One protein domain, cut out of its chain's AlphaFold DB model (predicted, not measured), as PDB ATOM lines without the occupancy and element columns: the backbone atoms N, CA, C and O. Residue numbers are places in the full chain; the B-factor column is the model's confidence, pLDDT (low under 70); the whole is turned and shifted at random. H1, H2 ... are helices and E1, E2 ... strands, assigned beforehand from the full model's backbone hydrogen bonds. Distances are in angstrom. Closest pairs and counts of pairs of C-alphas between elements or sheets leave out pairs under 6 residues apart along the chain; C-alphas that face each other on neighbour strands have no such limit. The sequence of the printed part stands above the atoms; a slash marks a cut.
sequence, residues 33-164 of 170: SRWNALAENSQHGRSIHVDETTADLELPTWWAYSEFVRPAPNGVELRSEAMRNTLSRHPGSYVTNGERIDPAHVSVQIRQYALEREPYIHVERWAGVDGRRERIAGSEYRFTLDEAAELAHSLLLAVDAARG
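What this domain is: This is residues 33 to 164 of the 170 residues of an uncharacterized protein of Rhodococcus sp. MTM3W5.2 (UniProt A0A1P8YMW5). A twisted sheet is built along the long strand E5, with E2 beside its first part, E1 and E6 on opposite sides of its last part, and E9 next to E6. Two small hairpins, E3 with E4 and E7 with E8, are near the first end of E5, while H1 and a long unnamed stretch, residues 43 to 76, are near its last end; H2 starts beside E6 and E9, and its residues 152 to 163 stick out as an arm. The printed part has 132 residues, with two named helices and nine named strands in the order H1, E1 to E9, H2; the class is mixed, helices and strands. The five-strand sheet is branched, its neighbour pairs antiparallel. The whole is loose, with a radius of gyration of the C-alphas of 18.6 A and spans of 49 by 44 by 26 A.

Where its parts are: E5, residues 105 to 113, measures 24.8 A, from C-alpha 105 at (485.402, 708.945, 509.259) to C-alpha 113 at (508.700, 714.997, 515.167). The other strands of its sheet are E1, residues 77 to 79, E2, residues 83 to 86, E6, residues 120 to 123, and E9, residues 141 to 143. Two hairpins outside that sheet are E3, residues 93 to 95, with E4, residues 100 to 102, and E7, residues 126 to 129, with E8, residues 132 to 135. H1, residues 33 to 42, measures 14.5 A. H2, residues 145 to 163, measures 26.8 A and ends with C-alpha 163 at (475.641, 698.259, 526.820).

How they stand to each other: The pairing of E5 is staggered: residues 105 to 108 pair with E2, 109 to 111 with E6 and 111 to 113 with E1. N 85 and O 106 are 2.9 A apart, N 78 and O 112 2.8 A. E5 and E6 form a hairpin, with N 120 and O 111 at 2.8 A; E9 is on the other side of E6, with N 123 and O 141 at 2.9 A. The sheet is only just strongly twisted, its C-alphas up to 4.0 A off the best plane. E4 runs on into E5 at 40 degrees, and E6 into E7 at 32 degrees. In the hairpins, N 95 and O 100 are 2.9 A apart, N 127 and O 134 2.8 A. The closest C-alphas of E3 and E7, Ser 93 and Gly 128, are 5.2 A apart. H2 only grazes the sheet, with residues 145 to 151; its closest C-alpha pair with E6 is Leu 145 and Tyr 120, 5.9 A. H1 is not on the sheet and is apart from H2. In both helices every O i to N i+4 pair is within hydrogen-bond range.

The domain as a whole: The C-alphas farthest apart, those of Glu 52 and Gly 164, are 56.3 A apart. The printed part has no cut; the link from H1 to E1 is long, 34 residues. Residues 51 to 56 and 152 to 164 stand free. Mean pLDDT of the printed part is 70.5, with residues 33 to 58, 64 to 75, 96 to 98 and 127 to 132 under 70.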
ATOM      1  N   SER A  33     518.514 705.609 524.684       51.12
ATOM      2  CA  SER A  33     519.604 706.514 525.088       51.12
ATOM      3  C   SER A  33     520.176 707.303 523.907       51.12
ATOM      4  O   SER A  33     520.581 708.453 524.071       51.12
ATOM      5  N   ARG A  34     520.186 706.708 522.708       46.47
ATOM      6  CA  ARG A  34     520.696 707.345 521.488       46.47
ATOM      7  C   ARG A  34     519.716 708.385 520.934       46.47
ATOM      8  O   ARG A  34     520.158 709.433 520.467       46.47
ATOM      9  N   TRP A  35     518.410 708.151 521.081       42.78
ATOM     10  CA  TRP A  35     517.369 709.139 520.775       42.78
ATOM     11  C   TRP A  35     517.426 710.360 521.696       42.78
ATOM     12  O   TRP A  35     517.365 711.487 521.208       42.78
ATOM     13  N   ASN A  36     517.642 710.159 523.001       47.00
ATOM     14  CA  ASN A  36     517.811 711.272 523.941       47.00
ATOM     15  C   ASN A  36     519.005 712.168 523.558       47.00
ATOM     16  O   ASN A  36     518.872 713.389 523.550       47.00
ATOM     17  N   ALA A  37     520.135 711.581 523.147       50.03
ATOM     18  CA  ALA A  37     521.316 712.339 522.720       50.03
ATOM     19  C   ALA A  37     521.094 713.137 521.416       50.03
ATOM     20  O   ALA A  37     521.645 714.226 521.241       50.03
ATOM     21  N   LEU A  38     520.283 712.617 520.487       42.16
ATOM     22  CA  LEU A  38     519.912 713.327 519.257       42.16
ATOM     23  C   LEU A  38     518.906 714.454 519.535       42.16
ATOM     24  O   LEU A  38     519.066 715.549 518.994       42.16
ATOM     25  N   ALA A  39     517.942 714.228 520.432       41.56
ATOM     26  CA  ALA A  39     517.008 715.251 520.893       41.56
ATOM     27  C   ALA A  39     517.741 716.409 521.602       41.56
ATOM     28  O   ALA A  39     517.524 717.572 521.258       41.56
ATOM     29  N   GLU A  40     518.687 716.119 522.500       43.78
ATOM     30  CA  GLU A  40     519.522 717.128 523.179       43.78
ATOM     31  C   GLU A  40     520.397 717.934 522.198       43.78
ATOM     32  O   GLU A  40     520.493 719.163 522.292       43.78
ATOM     33  N   ASN A  41     520.974 717.278 521.187       42.28
ATOM     34  CA  ASN A  41     521.740 717.960 520.137       42.28
ATOM     35  C   ASN A  41     520.864 718.820 519.214       42.28
ATOM     36  O   ASN A  41     521.336 719.814 518.660       42.28
ATOM     37  N   SER A  42     519.588 718.474 519.059       39.88
ATOM     38  CA  SER A  42     518.659 719.187 518.181       39.88
ATOM     39  C   SER A  42     518.034 720.446 518.788       39.88
ATOM     40  O   SER A  42     517.613 721.336 518.049       39.88
ATOM     41  N   GLN A  43     518.073 720.592 520.118       39.69
ATOM     42  CA  GLN A  43     517.726 721.846 520.802       39.69
ATOM     43  C   GLN A  43     518.671 723.003 520.419       39.69
ATOM     44  O   GLN A  43     518.352 724.172 520.628       39.69
ATOM     45  N   HIS A  44     519.804 722.691 519.780       37.06
ATOM     46  CA  HIS A  44     520.786 723.643 519.276       37.06
ATOM     47  C   HIS A  44     520.649 723.870 517.759       37.06
ATOM     48  O   HIS A  44     521.597 723.654 517.009       37.06
ATOM     49  N   GLY A  45     519.471 724.304 517.294       35.09
ATOM     50  CA  GLY A  45     519.276 725.132 516.088       35.09
ATOM     51  C   GLY A  45     520.038 724.790 514.794       35.09
ATOM     52  O   GLY A  45     520.346 725.701 514.026       35.09
ATOM     53  N   ARG A  46     520.364 723.521 514.521       35.16
ATOM     54  CA  ARG A  46     520.987 723.096 513.258       35.16
ATOM     55  C   ARG A  46     519.927 722.503 512.342       35.16
ATOM     56  O   ARG A  46     519.280 721.522 512.692       35.16
ATOM     57  N   SER A  47     519.762 723.092 511.157       36.25
ATOM     58  CA  SER A  47     518.931 722.528 510.095       36.25
ATOM     59  C   SER A  47     519.472 721.148 509.717       36.25
ATOM     60  O   SER A  47     520.574 721.036 509.177       36.25
ATOM     61  N   ILE A  48     518.715 720.098 510.020       39.84
ATOM     62  CA  ILE A  48     519.070 718.735 509.626       39.84
ATOM     63  C   ILE A  48     518.776 718.606 508.127       39.84
ATOM     64  O   ILE A  48     517.619 718.657 507.713       39.84
ATOM     65  N   HIS A  49     519.824 718.475 507.312       35.94
ATOM     66  CA  HIS A  49     519.704 718.039 505.921       35.94
ATOM     67  C   HIS A  49     519.562 716.511 505.905       35.94
ATOM     68  O   HIS A  49     520.464 715.779 506.310       35.94
ATOM     69  N   VAL A  50     518.389 716.044 505.483       45.97
ATOM     70  CA  VAL A  50     517.910 714.657 505.606       45.97
ATOM     71  C   VAL A  50     518.240 713.855 504.345       45.97
ATOM     72  O   VAL A  50     517.358 713.265 503.736       45.97
ATOM     73  N   ASP A  51     519.497 713.888 503.908       42.56
ATOM     74  CA  ASP A  51     519.956 713.012 502.813       42.56
ATOM     75  C   ASP A  51     521.036 712.015 503.270       42.56
ATOM     76  O   ASP A  51     521.219 710.978 502.648       42.56
ATOM     77  N   GLU A  52     521.703 712.248 504.409       43.19
ATOM     78  CA  GLU A  52     522.831 711.404 504.855       43.19
ATOM     79  C   GLU A  52     522.642 710.727 506.226       43.19
ATOM     80  O   GLU A  52     523.495 709.951 506.639       43.19
ATOM     81  N   THR A  53     521.545 710.970 506.955       47.47
ATOM     82  CA  THR A  53     521.420 710.539 508.371       47.47
ATOM     83  C   THR A  53     520.326 709.512 508.673       47.47
ATOM     84  O   THR A  53     520.270 709.002 509.789       47.47
ATOM     85  N   THR A  54     519.479 709.150 507.708       46.06
ATOM     86  CA  THR A  54     518.380 708.181 507.912       46.06
ATOM     87  C   THR A  54     518.747 706.725 507.646       46.06
ATOM     88  O   THR A  54     517.963 705.853 508.002       46.06
ATOM     89  N   ALA A  55     519.917 706.439 507.070       48.47
ATOM     90  CA  ALA A  55     520.341 705.062 506.801       48.47
ATOM     91  C   ALA A  55     520.654 704.259 508.082       48.47
ATOM     92  O   ALA A  55     520.497 703.042 508.080       48.47
ATOM     93  N   ASP A  56     521.013 704.941 509.179       49.84
ATOM     94  CA  ASP A  56     521.461 704.318 510.436       49.84
ATOM     95  C   ASP A  56     520.497 704.530 511.623       49.84
ATOM     96  O   ASP A  56     520.836 704.220 512.770       49.84
ATOM     97  N   LEU A  57     519.307 705.098 511.387       57.66
ATOM     98  CA  LEU A  57     518.302 705.290 512.436       57.66
ATOM     99  C   LEU A  57     517.446 704.025 512.563       57.66
ATOM    100  O   LEU A  57     516.743 703.644 511.632       57.66
ATOM    101  N   GLU A  58     517.491 703.385 513.735       64.19
ATOM    102  CA  GLU A  58     516.526 702.346 514.103       64.19
ATOM    103  C   GLU A  58     515.139 702.981 514.195       64.19
ATOM    104  O   GLU A  58     514.817 703.696 515.145       64.19
ATOM    105  N   LEU A  59     514.329 702.764 513.165       71.69
ATOM    106  CA  LEU A  59     513.002 703.356 513.077       71.69
ATOM    107  C   LEU A  59     512.040 702.639 514.036       71.69
ATOM    108  O   LEU A  59     512.142 701.419 514.207       71.69
ATOM    109  N   PRO A  60     511.093 703.360 514.663       72.69
ATOM    110  CA  PRO A  60     510.141 702.739 515.573       72.69
ATOM    111  C   PRO A  60     509.293 701.672 514.874       72.69
ATOM    112  O   PRO A  60     508.869 701.850 513.738       72.69
ATOM    113  N   THR A  61     508.958 700.589 515.577       79.56
ATOM    114  CA  THR A  61     508.168 699.476 515.012       79.56
ATOM    115  C   THR A  61     506.748 699.868 514.599       79.56
ATOM    116  O   THR A  61     506.151 699.206 513.756       79.56
ATOM    117  N   TRP A  62     506.195 700.940 515.175       76.69
ATOM    118  CA  TRP A  62     504.882 701.482 514.809       76.69
ATOM    119  C   TRP A  62     504.906 702.326 513.525       76.69
ATOM    120  O   TRP A  62     503.852 702.742 513.033       76.69
ATOM    121  N   TRP A  63     506.092 702.613 512.986       73.12
ATOM    122  CA  TRP A  63     506.263 703.406 511.780       73.12
ATOM    123  C   TRP A  63     506.067 702.535 510.538       73.12
ATOM    124  O   TRP A  63     506.814 701.589 510.306       73.12
ATOM    125  N   ALA A  64     505.042 702.849 509.742       59.47
ATOM    126  CA  ALA A  64     504.680 702.045 508.575       59.47
ATOM    127  C   ALA A  64     505.162 702.655 507.249       59.47
ATOM    128  O   ALA A  64     505.456 701.908 506.322       59.47
ATOM    129  N   TYR A  65     505.261 703.988 507.136       52.97
ATOM    130  CA  TYR A  65     505.599 704.657 505.875       52.97
ATOM    131  C   TYR A  65     506.260 706.027 506.081       52.97
ATOM    132  O   TYR A  65     505.837 706.846 506.900       52.97
ATOM    133  N   SER A  66     507.275 706.307 505.263       48.81
ATOM    134  CA  SER A  66     507.951 707.599 505.164       48.81
ATOM    135  C   SER A  66     507.217 708.545 504.207       48.81
ATOM    136  O   SER A  66     507.728 708.865 503.131       48.81
ATOM    137  N   GLU A  67     506.029 709.038 504.559       46.31
ATOM    138  CA  GLU A  67     505.650 710.336 503.991       46.31
ATOM    139  C   GLU A  67     506.432 711.402 504.752       46.31
ATOM    140  O   GLU A  67     505.996 711.916 505.779       46.31
ATOM    141  N   PHE A  68     507.627 711.705 504.239       48.53
ATOM    142  CA  PHE A  68     508.362 712.910 504.593       48.53
ATOM    143  C   PHE A  68     507.516 714.107 504.167       48.53
ATOM    144  O   PHE A  68     507.621 714.622 503.050       48.53
ATOM    145  N   VAL A  69     506.626 714.541 505.052       47.75
ATOM    146  CA  VAL A  69     505.921 715.797 504.856       47.75
ATOM    147  C   VAL A  69     506.976 716.891 504.997       47.75
ATOM    148  O   VAL A  69     507.589 717.030 506.052       47.75
ATOM    149  N   ARG A  70     507.243 717.570 503.869       46.84
ATOM    150  CA  ARG A  70     508.175 718.699 503.664       46.84
ATOM    151  C   ARG A  70     508.398 719.557 504.912       46.84
ATOM    152  O   ARG A  70     507.455 719.746 505.675       46.84
ATOM    153  N   PRO A  71     509.593 720.166 505.056       49.06
ATOM    154  CA  PRO A  71     510.070 720.678 506.330       49.06
ATOM    155  C   PRO A  71     509.090 721.701 506.896       49.06
ATOM    156  O   PRO A  71     508.999 722.838 506.428       49.06
ATOM    157  N   ALA A  72     508.364 721.289 507.932       47.34
ATOM    158  CA  ALA A  72     507.899 722.233 508.924       47.34
ATOM    159  C   ALA A  72     509.153 722.863 509.566       47.34
ATOM    160  O   ALA A  72     510.209 722.223 509.588       47.34
ATOM    161  N   PRO A  73     509.073 724.075 510.140       53.78
ATOM    162  CA  PRO A  73     510.189 724.672 510.886       53.78
ATOM    163  C   PRO A  73     510.759 723.765 512.002       53.78
ATOM    164  O   PRO A  73     511.845 724.029 512.507       53.78
ATOM    165  N   ASN A  74     510.061 722.673 512.331       51.94
ATOM    166  CA  ASN A  74     510.357 721.726 513.399       51.94
ATOM    167  C   ASN A  74     511.010 720.412 512.899       51.94
ATOM    168  O   ASN A  74     511.210 719.498 513.694       51.94
ATOM    169  N   GLY A  75     511.333 720.287 511.603       62.81
ATOM    170  CA  GLY A  75     512.040 719.123 511.044       62.81
ATOM    171  C   GLY A  75     511.144 718.059 510.392       62.81
ATOM    172  O   GLY A  75     510.101 718.373 509.819       62.81
ATOM    173  N   VAL A  76     511.608 716.804 510.428       70.25
ATOM    174  CA  VAL A  76     510.942 715.612 509.862       70.25
ATOM    175  C   VAL A  76     509.857 715.116 510.815       70.25
ATOM    176  O   VAL A  76     510.099 715.044 512.014       70.25
ATOM    177  N   GLU A  77     508.691 714.732 510.298       75.81
ATOM    178  CA  GLU A  77     507.628 714.086 511.077       75.81
ATOM    179  C   GLU A  77     507.463 712.622 510.644       75.81
ATOM    180  O   GLU A  77     507.280 712.331 509.462       75.81
ATOM    181  N   LEU A  78     507.518 711.706 511.609       78.44
ATOM    182  CA  LEU A  78     507.218 710.285 511.452       78.44
ATOM    183  C   LEU A  78     505.727 710.050 511.714       78.44
ATOM    184  O   LEU A  78     505.162 710.634 512.640       78.44
ATOM    185  N   ARG A  79     505.087 709.186 510.916       81.38
ATOM    186  CA  ARG A  79     503.653 708.871 511.023       81.38
ATOM    187  C   ARG A  79     503.400 707.367 510.901       81.38
ATOM    188  O   ARG A  79     504.012 706.705 510.064       81.38
ATOM    189  N   SER A  80     502.499 706.825 511.718       81.69
ATOM    190  CA  SER A  80     501.978 705.466 511.516       81.69
ATOM    191  C   SER A  80     500.991 705.414 510.346       81.69
ATOM    192  O   SER A  80     500.521 706.447 509.861       81.69
ATOM    193  N   GLU A  81     500.590 704.206 509.947       82.00
ATOM    194  CA  GLU A  81     499.376 704.051 509.147       82.00
ATOM    195  C   GLU A  81     498.169 704.627 509.908       82.00
ATOM    196  O   GLU A  81     498.068 704.539 511.136       82.00
ATOM    197  N   ALA A  82     497.263 705.258 509.163       78.94
ATOM    198  CA  ALA A  82     496.057 705.850 509.708       78.94
ATOM    199  C   ALA A  82     494.973 704.783 509.917       78.94
ATOM    200  O   ALA A  82     494.391 704.279 508.957       78.94
ATOM    201  N   MET A  83     494.623 704.518 511.175       81.06
ATOM    202  CA  MET A  83     493.463 703.703 511.525       81.06
ATOM    203  C   MET A  83     492.185 704.510 511.296       81.06
ATOM    204  O   MET A  83     491.989 705.559 511.913       81.06
ATOM    205  N   ARG A  84     491.306 704.035 510.406       79.94
ATOM    206  CA  ARG A  84     490.077 704.742 510.019       79.94
ATOM    207  C   ARG A  84     488.832 703.983 510.449       79.94
ATOM    208  O   ARG A  84     488.664 702.826 510.088       79.94
ATOM    209  N   ASN A  85     487.923 704.671 511.135       80.62
ATOM    210  CA  ASN A  85     486.617 704.138 511.518       80.62
ATOM    211  C   ASN A  85     485.494 705.015 510.962       80.62
ATOM    212  O   ASN A  85     485.526 706.240 511.088       80.62
ATOM    213  N   THR A  86     484.491 704.394 510.346       82.44
ATOM    214  CA  THR A  86     483.306 705.092 509.827       82.44
ATOM    215  C   THR A  86     482.374 705.501 510.964       82.44
ATOM    216  O   THR A  86     482.024 704.694 511.823       82.44
ATOM    217  N   LEU A  87     481.927 706.755 510.951       79.56
ATOM    218  CA  LEU A  87     481.019 707.320 511.943       79.56
ATOM    219  C   LEU A  87     479.570 707.179 511.464       79.56
ATOM    220  O   LEU A  87     479.047 708.041 510.766       79.56
ATOM    221  N   SER A  88     478.899 706.102 511.874       81.06
ATOM    222  CA  SER A  88     477.539 705.755 511.420       81.06
ATOM    223  C   SER A  88     476.461 706.803 511.726       81.06
ATOM    224  O   SER A  88     475.447 706.859 511.039       81.06
ATOM    225  N   ARG A  89     476.667 707.643 512.749       77.88
ATOM    226  CA  ARG A  89     475.728 708.710 513.137       77.88
ATOM    227  C   ARG A  89     475.970 710.044 512.427       77.88
ATOM    228  O   ARG A  89     475.196 710.972 512.641       77.88
ATOM    229  N   HIS A  90     477.023 710.169 511.616       74.31
ATOM    230  CA  HIS A  90     477.317 711.400 510.886       74.31
ATOM    231  C   HIS A  90     477.101 711.167 509.381       74.31
ATOM    232  O   HIS A  90     477.737 710.281 508.812       74.31
ATOM    233  N   PRO A  91     476.257 711.970 508.704       70.69
ATOM    234  CA  PRO A  91     475.806 711.716 507.329       70.69
ATOM    235  C   PRO A  91     476.891 711.870 506.245       70.69
ATOM    236  O   PRO A  91     476.573 711.830 505.066       70.69
ATOM    237  N   GLY A  92     478.167 712.026 506.616       74.81
ATOM    238  CA  GLY A  92     479.260 712.217 505.662       74.81
ATOM    239  C   GLY A  92     479.231 713.553 504.914       74.81
ATOM    240  O   GLY A  92     478.701 714.545 505.416       74.81
ATOM    241  N   SER A  93     479.841 713.576 503.729       74.06
ATOM    242  CA  SER A  93     479.840 714.712 502.802       74.06
ATOM    243  C   SER A  93     479.378 714.283 501.414       74.06
ATOM    244  O   SER A  93     479.807 713.244 500.910       74.06
ATOM    245  N   TYR A  94     478.540 715.098 500.778       73.50
ATOM    246  CA  TYR A  94     478.119 714.861 499.402       73.50
ATOM    247  C   TYR A  94     479.246 715.222 498.430       73.50
ATOM    248  O   TYR A  94     479.799 716.321 498.489       73.50
ATOM    249  N   VAL A  95     479.590 714.301 497.533       73.19
ATOM    250  CA  VAL A  95     480.613 714.511 496.505       73.19
ATOM    251  C   VAL A  95     479.918 714.778 495.173       73.19
ATOM    252  O   VAL A  95     479.404 713.863 494.531       73.19
ATOM    253  N   THR A  96     479.934 716.042 494.743       67.56
ATOM    254  CA  THR A  96     479.229 716.525 493.542       67.56
ATOM    255  C   THR A  96     479.703 715.847 492.253       67.56
ATOM    256  O   THR A  96     478.898 715.582 491.370       67.56
ATOM    257  N   ASN A  97     480.986 715.474 492.166       68.38
ATOM    258  CA  ASN A  97     481.580 714.835 490.981       68.38
ATOM    259  C   ASN A  97     481.345 713.310 490.896       68.38
ATOM    260  O   ASN A  97     482.041 712.625 490.149       68.38
ATOM    261  N   GLY A  98     480.408 712.757 491.669       61.19
ATOM    262  CA  GLY A  98     480.106 711.324 491.633       61.19
ATOM    263  C   GLY A  98     478.798 710.918 492.304       61.19
ATOM    264  O   GLY A  98     478.721 709.776 492.742       61.19
ATOM    265  N   GLU A  99     477.839 711.848 492.437       79.31
ATOM    266  CA  GLU A  99     476.493 711.654 493.018       79.31
ATOM    267  C   GLU A  99     476.440 710.657 494.188       79.31
ATOM    268  O   GLU A  99     475.599 709.760 494.252       79.31
ATOM    269  N   ARG A 100     477.388 710.784 495.124       79.81
ATOM    270  CA  ARG A 100     477.532 709.855 496.247       79.81
ATOM    271  C   ARG A 100     477.831 710.581 497.541       79.81
ATOM    272  O   ARG A 100     478.465 711.638 497.555       79.81
ATOM    273  N   ILE A 101     477.419 709.960 498.636       78.38
ATOM    274  CA  ILE A 101     477.787 710.368 499.986       78.38
ATOM    275  C   ILE A 101     479.088 709.649 500.350       78.38
ATOM    276  O   ILE A 101     479.121 708.420 500.388       78.38
ATOM    277  N   ASP A 102     480.152 710.410 500.605       74.88
ATOM    278  CA  ASP A 102     481.365 709.898 501.251       74.88
ATOM    279  C   ASP A 102     481.113 709.864 502.765       74.88
ATOM    280  O   ASP A 102     480.841 710.926 503.338       74.88
ATOM    281  N   PRO A 103     481.130 708.692 503.427       75.31
ATOM    282  CA  PRO A 103     480.858 708.600 504.854       75.31
ATOM    283  C   PRO A 103     481.815 709.458 505.686       75.31
ATOM    284  O   PRO A 103     482.957 709.720 505.318       75.31
ATOM    285  N   ALA A 104     481.355 709.893 506.855       76.06
ATOM    286  CA  ALA A 104     482.247 710.536 507.805       76.06
ATOM    287  C   ALA A 104     483.158 709.481 508.438       76.06
ATOM    288  O   ALA A 104     482.705 708.393 508.796       76.06
ATOM    289  N   HIS A 105     484.426 709.826 508.632       76.69
ATOM    290  CA  HIS A 105     485.402 708.945 509.259       76.69
ATOM    291  C   HIS A 105     486.138 709.672 510.380       76.69
ATOM    292  O   HIS A 105     486.431 710.862 510.266       76.69
ATOM    293  N   VAL A 106     486.480 708.934 511.432       76.44
ATOM    294  CA  VAL A 106     487.554 709.310 512.353       76.44
ATOM    295  C   VAL A 106     488.830 708.604 511.910       76.44
ATOM    296  O   VAL A 106     488.789 707.442 511.503       76.44
ATOM    297  N   SER A 107     489.949 709.318 511.957       79.69
ATOM    298  CA  SER A 107     491.269 708.801 511.618       79.69
ATOM    299  C   SER A 107     492.190 709.005 512.810       79.69
ATOM    300  O   SER A 107     492.294 710.124 513.305       79.69
ATOM    301  N   VAL A 108     492.864 707.945 513.241       80.88
ATOM    302  CA  VAL A 108     493.823 707.968 514.350       80.88
ATOM    303  C   VAL A 108     495.177 707.512 513.830       80.88
ATOM    304  O   VAL A 108     495.259 706.545 513.075       80.88
ATOM    305  N   GLN A 109     496.231 708.226 514.203       83.50
ATOM    306  CA  GLN A 109     497.604 707.900 513.831       83.50
ATOM    307  C   GLN A 109     498.564 708.329 514.941       83.50
ATOM    308  O   GLN A 109     498.299 709.301 515.654       83.50
ATOM    309  N   ILE A 110     499.679 707.615 515.040       84.00
ATOM    310  CA  ILE A 110     500.812 707.969 515.888       84.00
ATOM    311  C   ILE A 110     501.691 708.932 515.094       84.00
ATOM    312  O   ILE A 110     501.970 708.682 513.917       84.00
ATOM    313  N   ARG A 111     502.103 710.034 515.720       85.88
ATOM    314  CA  ARG A 111     503.008 711.021 515.127       85.88
ATOM    315  C   ARG A 111     504.189 711.287 516.045       85.88
ATOM    316  O   ARG A 111     504.053 711.201 517.260       85.88
ATOM    317  N   GLN A 112     505.331 711.626 515.467       82.00
ATOM    318  CA  GLN A 112     506.500 712.077 516.218       82.00
ATOM    319  C   GLN A 112     507.329 713.010 515.343       82.00
ATOM    320  O   GLN A 112     507.692 712.639 514.225       82.00
ATOM    321  N   TYR A 113     507.659 714.207 515.826       79.31
ATOM    322  CA  TYR A 113     508.700 714.997 515.167       79.31
ATOM    323  C   TYR A 113     510.080 714.420 515.497       79.31
ATOM    324  O   TYR A 113     510.311 713.952 516.604       79.31
ATOM    325  N   ALA A 114     511.034 714.490 514.569       71.69
ATOM    326  CA  ALA A 114     512.370 713.905 514.732       71.69
ATOM    327  C   ALA A 114     513.148 714.438 515.949       71.69
ATOM    328  O   ALA A 114     514.102 713.805 516.390       71.69
ATOM    329  N   LEU A 115     512.753 715.604 516.469       70.56
ATOM    330  CA  LEU A 115     513.353 716.239 517.642       70.56
ATOM    331  C   LEU A 115     512.559 715.992 518.935       70.56
ATOM    332  O   LEU A 115     513.006 716.370 520.016       70.56
ATOM    333  N   GLU A 116     511.373 715.389 518.838       76.50
ATOM    334  CA  GLU A 116     510.544 715.063 519.991       76.50
ATOM    335  C   GLU A 116     510.941 713.712 520.572       76.50
ATOM    336  O   GLU A 116     511.141 712.726 519.861       76.50
ATOM    337  N   ARG A 117     511.028 713.668 521.901       77.12
ATOM    338  CA  ARG A 117     511.450 712.474 522.634       77.12
ATOM    339  C   ARG A 117     510.424 711.346 522.563       77.12
ATOM    340  O   ARG A 117     510.805 710.180 522.556       77.12
ATOM    341  N   GLU A 118     509.143 711.693 522.523       81.62
ATOM    342  CA  GLU A 118     508.041 710.741 522.610       81.62
ATOM    343  C   GLU A 118     507.046 710.965 521.470       81.62
ATOM    344  O   GLU A 118     506.814 712.112 521.075       81.62
ATOM    345  N   PRO A 119     506.457 709.889 520.924       85.31
ATOM    346  CA  PRO A 119     505.357 710.014 519.988       85.31
ATOM    347  C   PRO A 119     504.078 710.475 520.698       85.31
ATOM    348  O   PRO A 119     503.901 710.292 521.902       85.31
ATOM    349  N   TYR A 120     503.146 711.013 519.921       85.75
ATOM    350  CA  TYR A 120     501.853 711.495 520.391       85.75
ATOM    351  C   TYR A 120     500.712 710.994 519.499       85.75
ATOM    352  O   TYR A 120     500.904 710.651 518.324       85.75
ATOM    353  N   ILE A 121     499.498 710.962 520.054       86.31
ATOM    354  CA  ILE A 121     498.280 710.679 519.290       86.31
ATOM    355  C   ILE A 121     497.679 711.997 518.819       86.31
ATOM    356  O   ILE A 121     497.329 712.869 519.616       86.31
ATOM    357  N   HIS A 122     497.537 712.133 517.504       84.00
ATOM    358  CA  HIS A 122     496.971 713.325 516.882       84.00
ATOM    359  C   HIS A 122     495.515 713.099 516.492       84.00
ATOM    360  O   HIS A 122     495.215 712.190 515.712       84.00
ATOM    361  N   VAL A 123     494.625 713.962 516.978       80.31
ATOM    362  CA  VAL A 123     493.200 713.957 516.632       80.31
ATOM    363  C   VAL A 123     492.833 715.281 515.976       80.31
ATOM    364  O   VAL A 123     493.187 716.356 516.448       80.31
ATOM    365  N   GLU A 124     492.106 715.205 514.868       79.31
ATOM    366  CA  GLU A 124     491.624 716.371 514.134       79.31
ATOM    367  C   GLU A 124     490.299 716.064 513.439       79.31
ATOM    368  O   GLU A 124     490.025 714.924 513.049       79.31
ATOM    369  N   ARG A 125     489.465 717.094 513.266       74.25
ATOM    370  CA  ARG A 125     488.187 716.974 512.563       74.25
ATOM    371  C   ARG A 125     488.298 717.578 511.171       74.25
ATOM    372  O   ARG A 125     488.729 718.715 510.997       74.25
ATOM    373  N   TRP A 126     487.825 716.828 510.187       73.94
ATOM    374  CA  TRP A 126     487.734 717.265 508.801       73.94
ATOM    375  C   TRP A 126     486.264 717.383 508.393       73.94
ATOM    376  O   TRP A 126     485.430 716.580 508.818       73.94
ATOM    377  N   ALA A 127     485.948 718.387 507.585       69.62
ATOM    378  CA  ALA A 127     484.649 718.590 506.963       69.62
ATOM    379  C   ALA A 127     484.790 718.546 505.439       69.62
ATOM    380  O   ALA A 127     485.815 718.941 504.889       69.62
ATOM    381  N   GLY A 128     483.753 718.065 504.758       67.50
ATOM    382  CA  GLY A 128     483.635 718.242 503.316       67.50
ATOM    383  C   GLY A 128     483.119 719.646 503.015       67.50
ATOM    384  O   GLY A 128     481.983 719.946 503.373       67.50
ATOM    385  N   VAL A 129     483.929 720.482 502.369       65.88
ATOM    386  CA  VAL A 129     483.554 721.815 501.875       65.88
ATOM    387  C   VAL A 129     483.795 721.815 500.371       65.88
ATOM    388  O   VAL A 129     484.900 721.518 499.923       65.88
ATOM    389  N   ASP A 130     482.746 722.043 499.581       67.44
ATOM    390  CA  ASP A 130     482.815 722.124 498.112       67.44
ATOM    391  C   ASP A 130     483.544 720.943 497.437       67.44
ATOM    392  O   ASP A 130     484.344 721.096 496.514       67.44
ATOM    393  N   GLY A 131     483.288 719.724 497.927       64.38
ATOM    394  CA  GLY A 131     483.903 718.498 497.408       64.38
ATOM    395  C   GLY A 131     485.374 718.301 497.800       64.38
ATOM    396  O   GLY A 131     486.013 717.371 497.306       64.38
ATOM    397  N   ARG A 132     485.917 719.139 498.690       68.38
ATOM    398  CA  ARG A 132     487.255 719.005 499.281       68.38
ATOM    399  C   ARG A 132     487.156 718.688 500.768       68.38
ATOM    400  O   ARG A 132     486.201 719.071 501.432       68.38
ATOM    401  N   ARG A 133     488.160 717.987 501.301       71.38
ATOM    402  CA  ARG A 133     488.311 717.801 502.749       71.38
ATOM    403  C   ARG A 133     489.071 718.989 503.313       71.38
ATOM    404  O   ARG A 133     490.243 719.173 502.997       71.38
ATOM    405  N   GLU A 134     488.413 719.756 504.165       70.56
ATOM    406  CA  GLU A 134     489.008 720.872 504.886       70.56
ATOM    407  C   GLU A 134     489.054 720.558 506.377       70.56
ATOM    408  O   GLU A 134     488.092 720.058 506.963       70.56
ATOM    409  N   ARG A 135     490.197 720.829 507.006       75.50
ATOM    410  CA  ARG A 135     490.334 720.691 508.454       75.50
ATOM    411  C   ARG A 135     489.523 721.790 509.131       75.50
ATOM    412  O   ARG A 135     489.674 722.963 508.798       75.50
ATOM    413  N   ILE A 136     488.711 721.431 510.119       72.62
ATOM    414  CA  ILE A 136     487.956 722.410 510.901       72.62
ATOM    415  C   ILE A 136     488.931 723.159 511.811       72.62
ATOM    416  O   ILE A 136     489.676 722.544 512.581       72.62
ATOM    417  N   ALA A 137     488.932 724.490 511.731       75.12
ATOM    418  CA  ALA A 137     489.774 725.329 512.576       75.12
ATOM    419  C   ALA A 137     489.506 725.056 514.070       75.12
ATOM    420  O   ALA A 137     488.358 724.924 514.488       75.12
ATOM    421  N   GLY A 138     490.575 724.946 514.864       78.69
ATOM    422  CA  GLY A 138     490.488 724.669 516.304       78.69
ATOM    423  C   GLY A 138     490.127 723.227 516.678       78.69
ATOM    424  O   GLY A 138     489.908 722.957 517.851       78.69
ATOM    425  N   SER A 139     490.060 722.299 515.718       75.25
ATOM    426  CA  SER A 139     489.742 720.887 515.994       75.25
ATOM    427  C   SER A 139     490.954 719.989 516.254       75.25
ATOM    428  O   SER A 139     490.779 718.789 516.440       75.25
ATOM    429  N   GLU A 140     492.164 720.545 516.217       82.25
ATOM    430  CA  GLU A 140     493.408 719.817 516.468       82.25
ATOM    431  C   GLU A 140     493.624 719.635 517.971       82.25
ATOM    432  O   GLU A 140     493.584 720.606 518.728       82.25
ATOM    433  N   TYR A 141     493.912 718.402 518.378       84.12
ATOM    434  CA  TYR A 141     494.388 718.080 519.715       84.12
ATOM    435  C   TYR A 141     495.497 717.026 519.639       84.12
ATOM    436  O   TYR A 141     495.446 716.113 518.807       84.12
ATOM    437  N   ARG A 142     496.494 717.152 520.517       88.25
ATOM    438  CA  ARG A 142     497.611 716.212 520.652       88.25
ATOM    439  C   ARG A 142     497.568 715.619 522.046       88.25
ATOM    440  O   ARG A 142     497.656 716.368 523.011       88.25
ATOM    441  N   PHE A 143     497.428 714.306 522.122       88.75
ATOM    442  CA  PHE A 143     497.492 713.567 523.375       88.75
ATOM    443  C   PHE A 143     498.889 712.988 523.553       88.75
ATOM    444  O   PHE A 143     499.434 712.399 522.611       88.75
ATOM    445  N   THR A 144     499.428 713.074 524.766       92.19
ATOM    446  CA  THR A 144     500.504 712.156 525.164       92.19
ATOM    447  C   THR A 144     499.988 710.711 525.128       92.19
ATOM    448  O   THR A 144     498.779 710.465 525.054       92.19
ATOM    449  N   LEU A 145     500.888 709.726 525.164       89.56
ATOM    450  CA  LEU A 145     500.461 708.323 525.206       89.56
ATOM    451  C   LEU A 145     499.645 708.006 526.468       89.56
ATOM    452  O   LEU A 145     498.660 707.275 526.371       89.56
ATOM    453  N   ASP A 146     500.006 708.596 527.610       93.75
ATOM    454  CA  ASP A 146     499.289 708.418 528.877       93.75
ATOM    455  C   ASP A 146     497.877 709.012 528.806       93.75
ATOM    456  O   ASP A 146     496.900 708.323 529.097       93.75
ATOM    457  N   GLU A 147     497.737 710.249 528.315       92.81
ATOM    458  CA  GLU A 147     496.424 710.882 528.138       92.81
ATOM    459  C   GLU A 147     495.542 710.092 527.160       92.81
ATOM    460  O   GLU A 147     494.338 709.924 527.376       92.81
ATOM    461  N   ALA A 148     496.133 709.579 526.075       91.50
ATOM    462  CA  ALA A 148     495.418 708.754 525.110       91.50
ATOM    463  C   ALA A 148     494.948 707.429 525.734       91.50
ATOM    464  O   ALA A 148     493.828 706.989 525.457       91.50
ATOM    465  N   ALA A 149     495.774 706.806 526.579       93.00
ATOM    466  CA  ALA A 149     495.432 705.576 527.285       93.00
ATOM    467  C   ALA A 149     494.305 705.800 528.306       93.00
ATOM    468  O   ALA A 149     493.337 705.034 528.327       93.00
ATOM    469  N   GLU A 150     494.375 706.872 529.099       94.69
ATOM    470  CA  GLU A 150     493.331 707.249 530.060       94.69
ATOM    471  C   GLU A 150     491.994 707.558 529.371       94.69
ATOM    472  O   GLU A 150     490.929 707.099 529.810       94.69
ATOM    473  N   LEU A 151     492.033 708.288 528.249       92.38
ATOM    474  CA  LEU A 151     490.846 708.571 527.446       92.38
ATOM    475  C   LEU A 151     490.251 707.287 526.857       92.38
ATOM    476  O   LEU A 151     489.039 707.077 526.944       92.38
ATOM    477  N   ALA A 152     491.081 706.416 526.281       92.25
ATOM    478  CA  ALA A 152     490.634 705.139 525.731       92.25
ATOM    479  C   ALA A 152     489.977 704.267 526.810       92.25
ATOM    480  O   ALA A 152     488.900 703.715 526.582       92.25
ATOM    481  N   HIS A 153     490.579 704.203 527.999       93.88
ATOM    482  CA  HIS A 153     490.020 703.486 529.139       93.88
ATOM    483  C   HIS A 153     488.652 704.045 529.553       93.88
ATOM    484  O   HIS A 153     487.680 703.296 529.659       93.88
ATOM    485  N   SER A 154     488.543 705.368 529.699       95.31
ATOM    486  CA  SER A 154     487.285 706.039 530.055       95.31
ATOM    487  C   SER A 154     486.180 705.797 529.020       95.31
ATOM    488  O   SER A 154     485.020 705.579 529.374       95.31
ATOM    489  N   LEU A 155     486.531 705.799 527.730       91.44
ATOM    490  CA  LEU A 155     485.597 705.514 526.644       91.44
ATOM    491  C   LEU A 155     485.104 704.064 526.671       91.44
ATOM    492  O   LEU A 155     483.913 703.835 526.471       91.44
ATOM    493  N   LEU A 156     485.989 703.097 526.931       92.75
ATOM    494  CA  LEU A 156     485.609 701.688 527.054       92.75
ATOM    495  C   LEU A 156     484.632 701.481 528.214       92.75
ATOM    496  O   LEU A 156     483.560 700.918 528.001       92.75
ATOM    497  N   LEU A 157     484.931 702.043 529.389       92.75
ATOM    498  CA  LEU A 157     484.030 701.994 530.545       92.75
ATOM    499  C   LEU A 157     482.649 702.588 530.232       92.75
ATOM    500  O   LEU A 157     481.625 702.004 530.584       92.75
ATOM    501  N   ALA A 158     482.598 703.730 529.540       90.06
ATOM    502  CA  ALA A 158     481.335 704.351 529.147       90.06
ATOM    503  C   ALA A 158     480.537 703.486 528.156       90.06
ATOM    504  O   ALA A 158     479.309 703.413 528.243       90.06
ATOM    505  N   VAL A 159     481.218 702.819 527.217       92.25
ATOM    506  CA  VAL A 159     480.592 701.879 526.277       92.25
ATOM    507  C   VAL A 159     480.027 700.669 527.015       92.25
ATOM    508  O   VAL A 159     478.891 700.280 526.736       92.25
ATOM    509  N   ASP A 160     480.778 700.104 527.954       92.25
ATOM    510  CA  ASP A 160     480.343 698.945 528.733       92.25
ATOM    511  C   ASP A 160     479.144 699.280 529.626       92.25
ATOM    512  O   ASP A 160     478.148 698.552 529.645       92.25
ATOM    513  N   ALA A 161     479.176 700.442 530.285       91.44
ATOM    514  CA  ALA A 161     478.039 700.961 531.040       91.44
ATOM    515  C   ALA A 161     476.794 701.142 530.151       91.44
ATOM    516  O   ALA A 161     475.695 700.729 530.516       91.44
ATOM    517  N   ALA A 162     476.953 701.708 528.950       89.44
ATOM    518  CA  ALA A 162     475.839 701.930 528.025       89.44
ATOM    519  C   ALA A 162     475.262 700.633 527.430       89.44
ATOM    520  O   ALA A 162     474.088 700.597 527.057       89.44
ATOM    521  N   ARG A 163     476.074 699.577 527.308       92.62
ATOM    522  CA  ARG A 163     475.641 698.259 526.820       92.62
ATOM    523  C   ARG A 163     475.023 697.386 527.910       92.62
ATOM    524  O   ARG A 163     474.437 696.361 527.572       92.62
ATOM    525  N   GLY A 164     475.150 697.772 529.180       82.25
ATOM    526  CA  GLY A 164     474.743 696.940 530.311       82.25
ATOM    527  C   GLY A 164     475.623 695.698 530.483       82.25
ATOM    528  O   GLY A 164     475.162 694.702 531.024       82.25
TER     529      GLY A 164